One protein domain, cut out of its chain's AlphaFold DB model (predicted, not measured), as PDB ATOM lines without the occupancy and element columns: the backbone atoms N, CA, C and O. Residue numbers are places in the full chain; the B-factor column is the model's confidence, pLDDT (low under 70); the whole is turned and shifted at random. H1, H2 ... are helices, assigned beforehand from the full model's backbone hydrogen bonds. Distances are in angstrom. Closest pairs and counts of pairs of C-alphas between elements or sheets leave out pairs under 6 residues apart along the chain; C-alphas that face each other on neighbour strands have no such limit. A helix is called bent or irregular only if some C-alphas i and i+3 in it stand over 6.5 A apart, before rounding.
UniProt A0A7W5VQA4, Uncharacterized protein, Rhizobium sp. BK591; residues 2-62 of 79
ATOM      1  N   MET A   2     -33.514   0.731  37.848       70.44
ATOM      2  CA  MET A   2     -32.780  -0.079  38.843       70.44
ATOM      3  C   MET A   2     -31.770  -1.055  38.225       70.44
ATOM      4  O   MET A   2     -30.670  -1.181  38.741       70.44
ATOM      5  N   ARG A   3     -32.099  -1.674  37.083       70.75
ATOM      6  CA  ARG A   3     -31.203  -2.601  36.372       70.75
ATOM      7  C   ARG A   3     -29.956  -1.932  35.758       70.75
ATOM      8  O   ARG A   3     -28.895  -2.545  35.728       70.75
ATOM      9  N   LEU A   4     -30.066  -0.674  35.314       65.81
ATOM     10  CA  LEU A   4     -28.936   0.134  34.820       65.81
ATOM     11  C   LEU A   4     -28.000   0.538  35.962       65.81
ATOM     12  O   LEU A   4     -26.783   0.447  35.832       65.81
ATOM     13  N   LEU A   5     -28.578   0.914  37.103       70.19
ATOM     14  CA  LEU A   5     -27.831   1.368  38.277       70.19
ATOM     15  C   LEU A   5     -27.220   0.217  39.094       70.19
ATOM     16  O   LEU A   5     -26.288   0.447  39.855       70.19
ATOM     17  N   SER A   6     -27.704  -1.019  38.927       78.00
ATOM     18  CA  SER A   6     -27.201  -2.213  39.626       78.00
ATOM     19  C   SER A   6     -26.190  -3.043  38.826       78.00
ATOM     20  O   SER A   6     -25.884  -4.169  39.214       78.00
ATOM     21  N   SER A   7     -25.703  -2.532  37.689       72.88
ATOM     22  CA  SER A   7     -24.812  -3.260  36.768       72.88
ATOM     23  C   SER A   7     -25.363  -4.604  36.252       72.88
ATOM     24  O   SER A   7     -24.608  -5.417  35.733       72.88
ATOM     25  N   GLN A   8     -26.677  -4.838  36.341       83.12
ATOM     26  CA  GLN A   8     -27.351  -6.032  35.801       83.12
ATOM     27  C   GLN A   8     -28.013  -5.758  34.441       83.12
ATOM     28  O   GLN A   8     -28.972  -6.427  34.050       83.12
ATOM     29  N   TRP A   9     -27.555  -4.726  33.739       82.31
ATOM     30  CA  TRP A   9     -28.140  -4.261  32.489       82.31
ATOM     31  C   TRP A   9     -27.694  -5.084  31.286       82.31
ATOM     32  O   TRP A   9     -26.592  -5.627  31.237       82.31
ATOM     33  N   LYS A  10     -28.587  -5.160  30.299       89.44
ATOM     34  CA  LYS A  10     -28.281  -5.663  28.960       89.44
ATOM     35  C   LYS A  10     -27.844  -4.506  28.074       89.44
ATOM     36  O   LYS A  10     -28.184  -3.357  28.343       89.44
ATOM     37  N   ILE A  11     -27.136  -4.805  26.991       89.62
ATOM     38  CA  ILE A  11     -26.631  -3.772  26.079       89.62
ATOM     39  C   ILE A  11     -27.752  -2.884  25.511       89.62
ATOM     40  O   ILE A  11     -27.589  -1.669  25.422       89.62
ATOM     41  N   ASP A  12     -28.933  -3.455  25.265       91.56
ATOM     42  CA  ASP A  12     -30.107  -2.713  24.790       91.56
ATOM     43  C   ASP A  12     -30.668  -1.733  25.828       91.56
ATOM     44  O   ASP A  12     -31.234  -0.708  25.454       91.56
ATOM     45  N   ASP A  13     -30.471  -1.993  27.126       90.75
ATOM     46  CA  ASP A  13     -30.860  -1.057  28.189       90.75
ATOM     47  C   ASP A  13     -29.999   0.216  28.157       90.75
ATOM     48  O   ASP A  13     -30.406   1.261  28.664       90.75
ATOM     49  N   VAL A  14     -28.801   0.142  27.573       93.12
ATOM     50  CA  VAL A  14     -27.905   1.289  27.395       93.12
ATOM     51  C   VAL A  14     -28.171   1.970  26.058       93.12
ATOM     52  O   VAL A  14     -28.372   3.179  26.013       93.12
ATOM     53  N   ILE A  15     -28.207   1.196  24.973       95.31
ATOM     54  CA  ILE A  15     -28.327   1.728  23.612       95.31
ATOM     55  C   ILE A  15     -29.723   2.296  23.345       95.31
ATOM     56  O   ILE A  15     -29.853   3.393  22.797       95.31
ATOM     57  N   GLY A  16     -30.764   1.556  23.729       95.44
ATOM     58  CA  GLY A  16     -32.151   1.876  23.408       95.44
ATOM     59  C   GLY A  16     -32.556   3.280  23.855       95.44
ATOM     60  O   GLY A  16     -33.000   4.059  23.011       95.44
ATOM     61  N   PRO A  17     -32.364   3.650  25.135       95.25
ATOM     62  CA  PRO A  17     -32.742   4.972  25.619       95.25
ATOM     63  C   PRO A  17     -31.997   6.115  24.936       95.25
ATOM     64  O   PRO A  17     -32.617   7.122  24.617       95.25
ATOM     65  N   ILE A  18     -30.701   5.959  24.652       96.06
ATOM     66  CA  ILE A  18     -29.931   7.008  23.973       96.06
ATOM     67  C   ILE A  18     -30.438   7.180  22.538       96.06
ATOM     68  O   ILE A  18     -30.727   8.301  22.124       96.06
ATOM     69  N   ARG A  19     -30.635   6.080  21.797       96.88
ATOM     70  CA  ARG A  19     -31.162   6.134  20.425       96.88
ATOM     71  C   ARG A  19     -32.550   6.773  20.378       96.88
ATOM     72  O   ARG A  19     -32.794   7.647  19.555       96.88
ATOM     73  N   LEU A  20     -33.447   6.352  21.269       95.12
ATOM     74  CA  LEU A  20     -34.803   6.896  21.351       95.12
ATOM     75  C   LEU A  20     -34.805   8.361  21.799       95.12
ATOM     76  O   LEU A  20     -35.598   9.138  21.282       95.12
ATOM     77  N   GLY A  21     -33.901   8.752  22.699       92.56
ATOM     78  CA  GLY A  21     -33.717  10.144  23.103       92.56
ATOM     79  C   GLY A  21     -33.278  11.037  21.942       92.56
ATOM     80  O   GLY A  21     -33.819  12.125  21.775       92.56
ATOM     81  N   LEU A  22     -32.359  10.564  21.091       94.69
ATOM     82  CA  LEU A  22     -31.948  11.285  19.879       94.69
ATOM     83  C   LEU A  22     -33.114  11.454  18.894       94.69
ATOM     84  O   LEU A  22     -33.319  12.550  18.378       94.69
ATOM     85  N   ILE A  23     -33.897  10.393  18.672       95.25
ATOM     86  CA  ILE A  23     -35.081  10.435  17.800       95.25
ATOM     87  C   ILE A  23     -36.136  11.390  18.365       95.25
ATOM     88  O   ILE A  23     -36.645  12.247  17.646       95.25
ATOM     89  N   GLY A  24     -36.420  11.295  19.665       88.88
ATOM     90  CA  GLY A  24     -37.335  12.200  20.361       88.88
ATOM     91  C   GLY A  24     -36.874  13.659  20.333       88.88
ATOM     92  O   GLY A  24     -37.709  14.553  20.348       88.88
ATOM     93  N   GLY A  25     -35.564  13.901  20.232       88.12
ATOM     94  CA  GLY A  25     -34.966  15.223  20.026       88.12
ATOM     95  C   GLY A  25     -34.950  15.709  18.570       88.12
ATOM     96  O   GLY A  25     -34.334  16.734  18.290       88.12
ATOM     97  N   GLY A  26     -35.585  14.987  17.640       91.56
ATOM     98  CA  GLY A  26     -35.732  15.383  16.236       91.56
ATOM     99  C   GLY A  26     -34.689  14.805  15.275       91.56
ATOM    100  O   GLY A  26     -34.676  15.168  14.098       91.56
ATOM    101  N   MET A  27     -33.812  13.905  15.730       96.25
ATOM    102  CA  MET A  27     -32.881  13.209  14.840       96.25
ATOM    103  C   MET A  27     -33.605  12.126  14.027       96.25
ATOM    104  O   MET A  27     -34.414  11.370  14.557       96.25
ATOM    105  N   GLU A  28     -33.282  12.002  12.740       97.25
ATOM    106  CA  GLU A  28     -33.793  10.906  11.909       97.25
ATOM    107  C   GLU A  28     -33.267   9.542  12.403       97.25
ATOM    108  O   GLU A  28     -32.142   9.435  12.896       97.25
ATOM    109  N   GLU A  29     -34.081   8.490  12.282       96.56
ATOM    110  CA  GLU A  29     -33.821   7.170  12.872       96.56
ATOM    111  C   GLU A  29     -32.479   6.559  12.438       96.56
ATOM    112  O   GLU A  29     -31.700   6.092  13.276       96.56
ATOM    113  N   ARG A  30     -32.161   6.588  11.141       97.31
ATOM    114  CA  ARG A  30     -30.897   6.061  10.617       97.31
ATOM    115  C   ARG A  30     -29.700   6.887  11.080       97.31
ATOM    116  O   ARG A  30     -28.634   6.315  11.323       97.31
ATOM    117  N   LEU A  31     -29.842   8.205  11.204       98.00
ATOM    118  CA  LEU A  31     -28.802   9.061  11.782       98.00
ATOM    119  C   LEU A  31     -28.588   8.768  13.272       98.00
ATOM    120  O   LEU A  31     -27.438   8.656  13.695       98.00
ATOM    121  N   ALA A  32     -29.658   8.551  14.039       97.94
ATOM    122  CA  ALA A  32     -29.569   8.174  15.449       97.94
ATOM    123  C   ALA A  32     -28.865   6.821  15.632       97.94
ATOM    124  O   ALA A  32     -27.999   6.684  16.496       97.94
ATOM    125  N   GLN A  33     -29.175   5.839  14.782       97.50
ATOM    126  CA  GLN A  33     -28.498   4.542  14.785       97.50
ATOM    127  C   GLN A  33     -26.991   4.682  14.507       97.50
ATOM    128  O   GLN A  33     -26.177   4.162  15.269       97.50
ATOM    129  N   LYS A  34     -26.607   5.449  13.479       98.19
ATOM    130  CA  LYS A  34     -25.192   5.716  13.165       98.19
ATOM    131  C   LYS A  34     -24.460   6.457  14.283       98.19
ATOM    132  O   LYS A  34     -23.289   6.188  14.527       98.19
ATOM    133  N   ALA A  35     -25.128   7.398  14.948       97.44
ATOM    134  CA  ALA A  35     -24.540   8.147  16.054       97.44
ATOM    135  C   ALA A  35     -24.206   7.232  17.240       97.44
ATOM    136  O   ALA A  35     -23.145   7.375  17.846       97.44
ATOM    137  N   ILE A  36     -25.075   6.264  17.540       96.25
ATOM    138  CA  ILE A  36     -24.799   5.240  18.552       96.25
ATOM    139  C   ILE A  36     -23.632   4.347  18.143       96.25
ATOM    140  O   ILE A  36     -22.759   4.098  18.966       96.25
ATOM    141  N   GLU A  37     -23.604   3.869  16.900       96.56
ATOM    142  CA  GLU A  37     -22.505   3.034  16.400       96.56
ATOM    143  C   GLU A  37     -21.162   3.761  16.539       96.56
ATOM    144  O   GLU A  37     -20.243   3.241  17.165       96.56
ATOM    145  N   ALA A  38     -21.098   5.021  16.100       97.25
ATOM    146  CA  ALA A  38     -19.908   5.854  16.248       97.25
ATOM    147  C   ALA A  38     -19.527   6.105  17.720       97.25
ATOM    148  O   ALA A  38     -18.346   6.173  18.055       97.25
ATOM    149  N   ALA A  39     -20.505   6.244  18.622       95.12
ATOM    150  CA  ALA A  39     -20.233   6.384  20.051       95.12
ATOM    151  C   ALA A  39     -19.637   5.098  20.652       95.12
ATOM    152  O   ALA A  39     -18.760   5.173  21.513       95.12
ATOM    153  N   LEU A  40     -20.081   3.930  20.188       94.69
ATOM    154  CA  LEU A  40     -19.575   2.629  20.628       94.69
ATOM    155  C   LEU A  40     -18.175   2.314  20.086       94.69
ATOM    156  O   LEU A  40     -17.448   1.551  20.719       94.69
ATOM    157  N   ASP A  41     -17.766   2.935  18.978       96.88
ATOM    158  CA  ASP A  41     -16.397   2.826  18.461       96.88
ATOM    159  C   ASP A  41     -15.362   3.489  19.389       96.88
ATOM    160  O   ASP A  41     -14.189   3.109  19.394       96.88
ATOM    161  N   VAL A  42     -15.780   4.482  20.184       96.31
ATOM    162  CA  VAL A  42     -14.884   5.285  21.037       96.31
ATOM    163  C   VAL A  42     -15.120   5.105  22.537       96.31
ATOM    164  O   VAL A  42     -14.252   5.459  23.335       96.31
ATOM    165  N   ALA A  43     -16.269   4.560  22.944       93.25
ATOM    166  CA  ALA A  43     -16.640   4.387  24.344       93.25
ATOM    167  C   ALA A  43     -17.238   3.003  24.616       93.25
ATOM    168  O   ALA A  43     -18.037   2.473  23.847       93.25
ATOM    169  N   SER A  44     -16.904   2.426  25.774       92.44
ATOM    170  CA  SER A  44     -17.542   1.182  26.208       92.44
ATOM    171  C   SER A  44     -19.017   1.426  26.568       92.44
ATOM    172  O   SER A  44     -19.352   2.490  27.100       92.44
ATOM    173  N   PRO A  45     -19.909   0.432  26.399       90.06
ATOM    174  CA  PRO A  45     -21.300   0.547  26.845       90.06
ATOM    175  C   PRO A  45     -21.430   0.904  28.333       90.06
ATOM    176  O   PRO A  45     -22.372   1.581  28.732       90.06
ATOM    177  N   TYR A  46     -20.456   0.507  29.158       89.69
ATOM    178  CA  TYR A  46     -20.424   0.877  30.571       89.69
ATOM    179  C   TYR A  46     -20.339   2.398  30.770       89.69
ATOM    180  O   TYR A  46     -21.061   2.942  31.600       89.69
ATOM    181  N   ALA A  47     -19.523   3.098  29.973       91.00
ATOM    182  CA  ALA A  47     -19.431   4.558  30.024       91.00
ATOM    183  C   ALA A  47     -20.747   5.245  29.612       91.00
ATOM    184  O   ALA A  47     -21.073   6.317  30.115       91.00
ATOM    185  N   LEU A  48     -21.532   4.608  28.739       92.62
ATOM    186  CA  LEU A  48     -22.816   5.127  28.262       92.62
ATOM    187  C   LEU A  48     -23.991   4.817  29.205       92.62
ATOM    188  O   LEU A  48     -25.049   5.437  29.091       92.62
ATOM    189  N   ALA A  49     -23.829   3.893  30.158       90.75
ATOM    190  CA  ALA A  49     -24.904   3.475  31.058       90.75
ATOM    191  C   ALA A  49     -25.431   4.622  31.939       90.75
ATOM    192  O   ALA A  49     -26.637   4.714  32.168       90.75
ATOM    193  N   VAL A  50     -24.550   5.528  32.387       89.25
ATOM    194  CA  VAL A  50     -24.940   6.719  33.164       89.25
ATOM    195  C   VAL A  50     -25.764   7.680  32.309       89.25
ATOM    196  O   VAL A  50     -26.819   8.135  32.744       89.25
ATOM    197  N   THR A  51     -25.338   7.930  31.070       91.69
ATOM    198  CA  THR A  51     -26.079   8.762  30.113       91.69
ATOM    199  C   THR A  51     -27.460   8.180  29.820       91.69
ATOM    200  O   THR A  51     -28.452   8.902  29.862       91.69
ATOM    201  N   SER A  52     -27.547   6.867  29.591       93.31
ATOM    202  CA  SER A  52     -28.826   6.173  29.402       93.31
ATOM    203  C   SER A  52     -29.751   6.341  30.616       93.31
ATOM    204  O   SER A  52     -30.928   6.678  30.465       93.31
ATOM    205  N   ALA A  53     -29.219   6.176  31.833       90.75
ATOM    206  CA  ALA A  53     -29.985   6.373  33.059       90.75
ATOM    207  C   ALA A  53     -30.502   7.815  33.194       90.75
ATOM    208  O   ALA A  53     -31.663   8.008  33.542       90.75
ATOM    209  N   GLU A  54     -29.690   8.820  32.873       89.50
ATOM    210  CA  GLU A  54     -30.109  10.223  32.933       89.50
ATOM    211  C   GLU A  54     -31.182  10.558  31.883       89.50
ATOM    212  O   GLU A  54     -32.168  11.218  32.209       89.50
ATOM    213  N   ILE A  55     -31.063  10.043  30.654       91.00
ATOM    214  CA  ILE A  55     -32.099  10.203  29.618       91.00
ATOM    215  C   ILE A  55     -33.428   9.610  30.094       91.00
ATOM    216  O   ILE A  55     -34.465  10.272  30.028       91.00
ATOM    217  N   LEU A  56     -33.400   8.386  30.634       90.81
ATOM    218  CA  LEU A  56     -34.595   7.755  31.196       90.81
ATOM    219  C   LEU A  56     -35.167   8.552  32.368       90.81
ATOM    220  O   LEU A  56     -36.384   8.653  32.488       90.81
ATOM    221  N   ARG A  57     -34.310   9.102  33.236       88.94
ATOM    222  CA  ARG A  57     -34.743   9.902  34.387       88.94
ATOM    223  C   ARG A  57     -35.539  11.105  33.913       88.94
ATOM    224  O   ARG A  57     -36.665  11.281  34.363       88.94
ATOM    225  N   ARG A  58     -34.966  11.889  33.000       86.75
ATOM    226  CA  ARG A  58     -35.585  13.120  32.501       86.75
ATOM    227  C   ARG A  58     -36.909  12.844  31.815       86.75
ATOM    228  O   ARG A  58     -37.882  13.538  32.079       86.75
ATOM    229  N   PHE A  59     -36.954  11.783  31.009       83.50
ATOM    230  CA  PHE A  59     -38.175  11.357  30.337       83.50
ATOM    231  C   PHE A  59     -39.273  10.937  31.327       83.50
ATOM    232  O   PHE A  59     -40.419  11.345  31.190       83.50
ATOM    233  N   ILE A  60     -38.933  10.150  32.357       85.06
ATOM    234  CA  ILE A  60     -39.900   9.691  33.371       85.06
ATOM    235  C   ILE A  60     -40.383  10.843  34.257       85.06
ATOM    236  O   ILE A  60     -41.554  10.882  34.626       85.06
ATOM    237  N   MET A  61     -39.481  11.748  34.631       84.81
ATOM    238  CA  MET A  61     -39.770  12.840  35.561       84.81
ATOM    239  C   MET A  61     -40.373  14.070  34.880       84.81
ATOM    240  O   MET A  61     -40.664  15.046  35.564       84.81
ATOM    241  N   TRP A  62     -40.556  14.033  33.554       76.50
ATOM    242  CA  TRP A  62     -41.002  15.183  32.765       76.50
ATOM    243  C   TRP A  62     -40.100  16.421  32.964       76.50
ATOM    244  O   TRP A  62     -40.555  17.556  32.898       76.50
TER     245      TRP A  62
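This is residues 2 to 62 of the 79 residues of an uncharacterized protein of Rhizobium sp. BK591 (UniProt A0A7W5VQA4). H3 and H4 are the two arms of a V joined at its tip by a tight link, and H2 lies between them, packing on both at steep tilts. The short H1 packs on the side of H4 away from H3. The printed part is 61 residues with four named helices, in the order H1, H2, H3, H4, and no named strand: all helix. It is compact, with a radius of gyration of the C-alphas of 11.3 A, and flat, spanning 31 by 30 by 14 A.

H1, residues 2 to 5, touches residues 49 to 53 alone of H4, residues 45 to 61; their closest C-alphas, Leu 4 and Ala 49, are 6.4 A apart. H2, residues 11 to 24, touches H4 at a steep tilt of 51 degrees, the same way; the closest C-alphas, Val 14 and Ala 49, are 5.2 A apart. H2 touches H3, residues 29 to 42, at a steep tilt of 46 degrees, opposite ways; the closest C-alphas, Arg 19 and Ala 32, are 5.6 A apart. H1 and H2 are close but not clearly touching, with Leu 4 and Asp 13 the closest C-alphas at 7.0 A. H3 and H4 meet only through their link, and H1 and H3 are apart. Backbone O i to N i+4 pairs are within hydrogen-bond range in 8 of 10 cases in H2, 9 of 10 in H3 and 11 of 13 in H4; H1 is too short for such a pair.

H1 begins at C-alpha 2, (-32.780, -0.079, 38.843), and is 5.2 A long. H2 measures 20.1 A and H3 20.7 A from first to last C-alpha. H4 measures 23.8 A and ends at C-alpha 61, (-39.770, 12.840, 35.561). H4 is irregular, but only just: C-alphas 47 and 50 are 6.7 A apart.

The C-alphas farthest apart, Ser 6 and Glu 28, are 31.4 A apart. The printed part has no cut, and its three links are tight. The mean pLDDT of the printed part is 90.2, with residue 4 under 70.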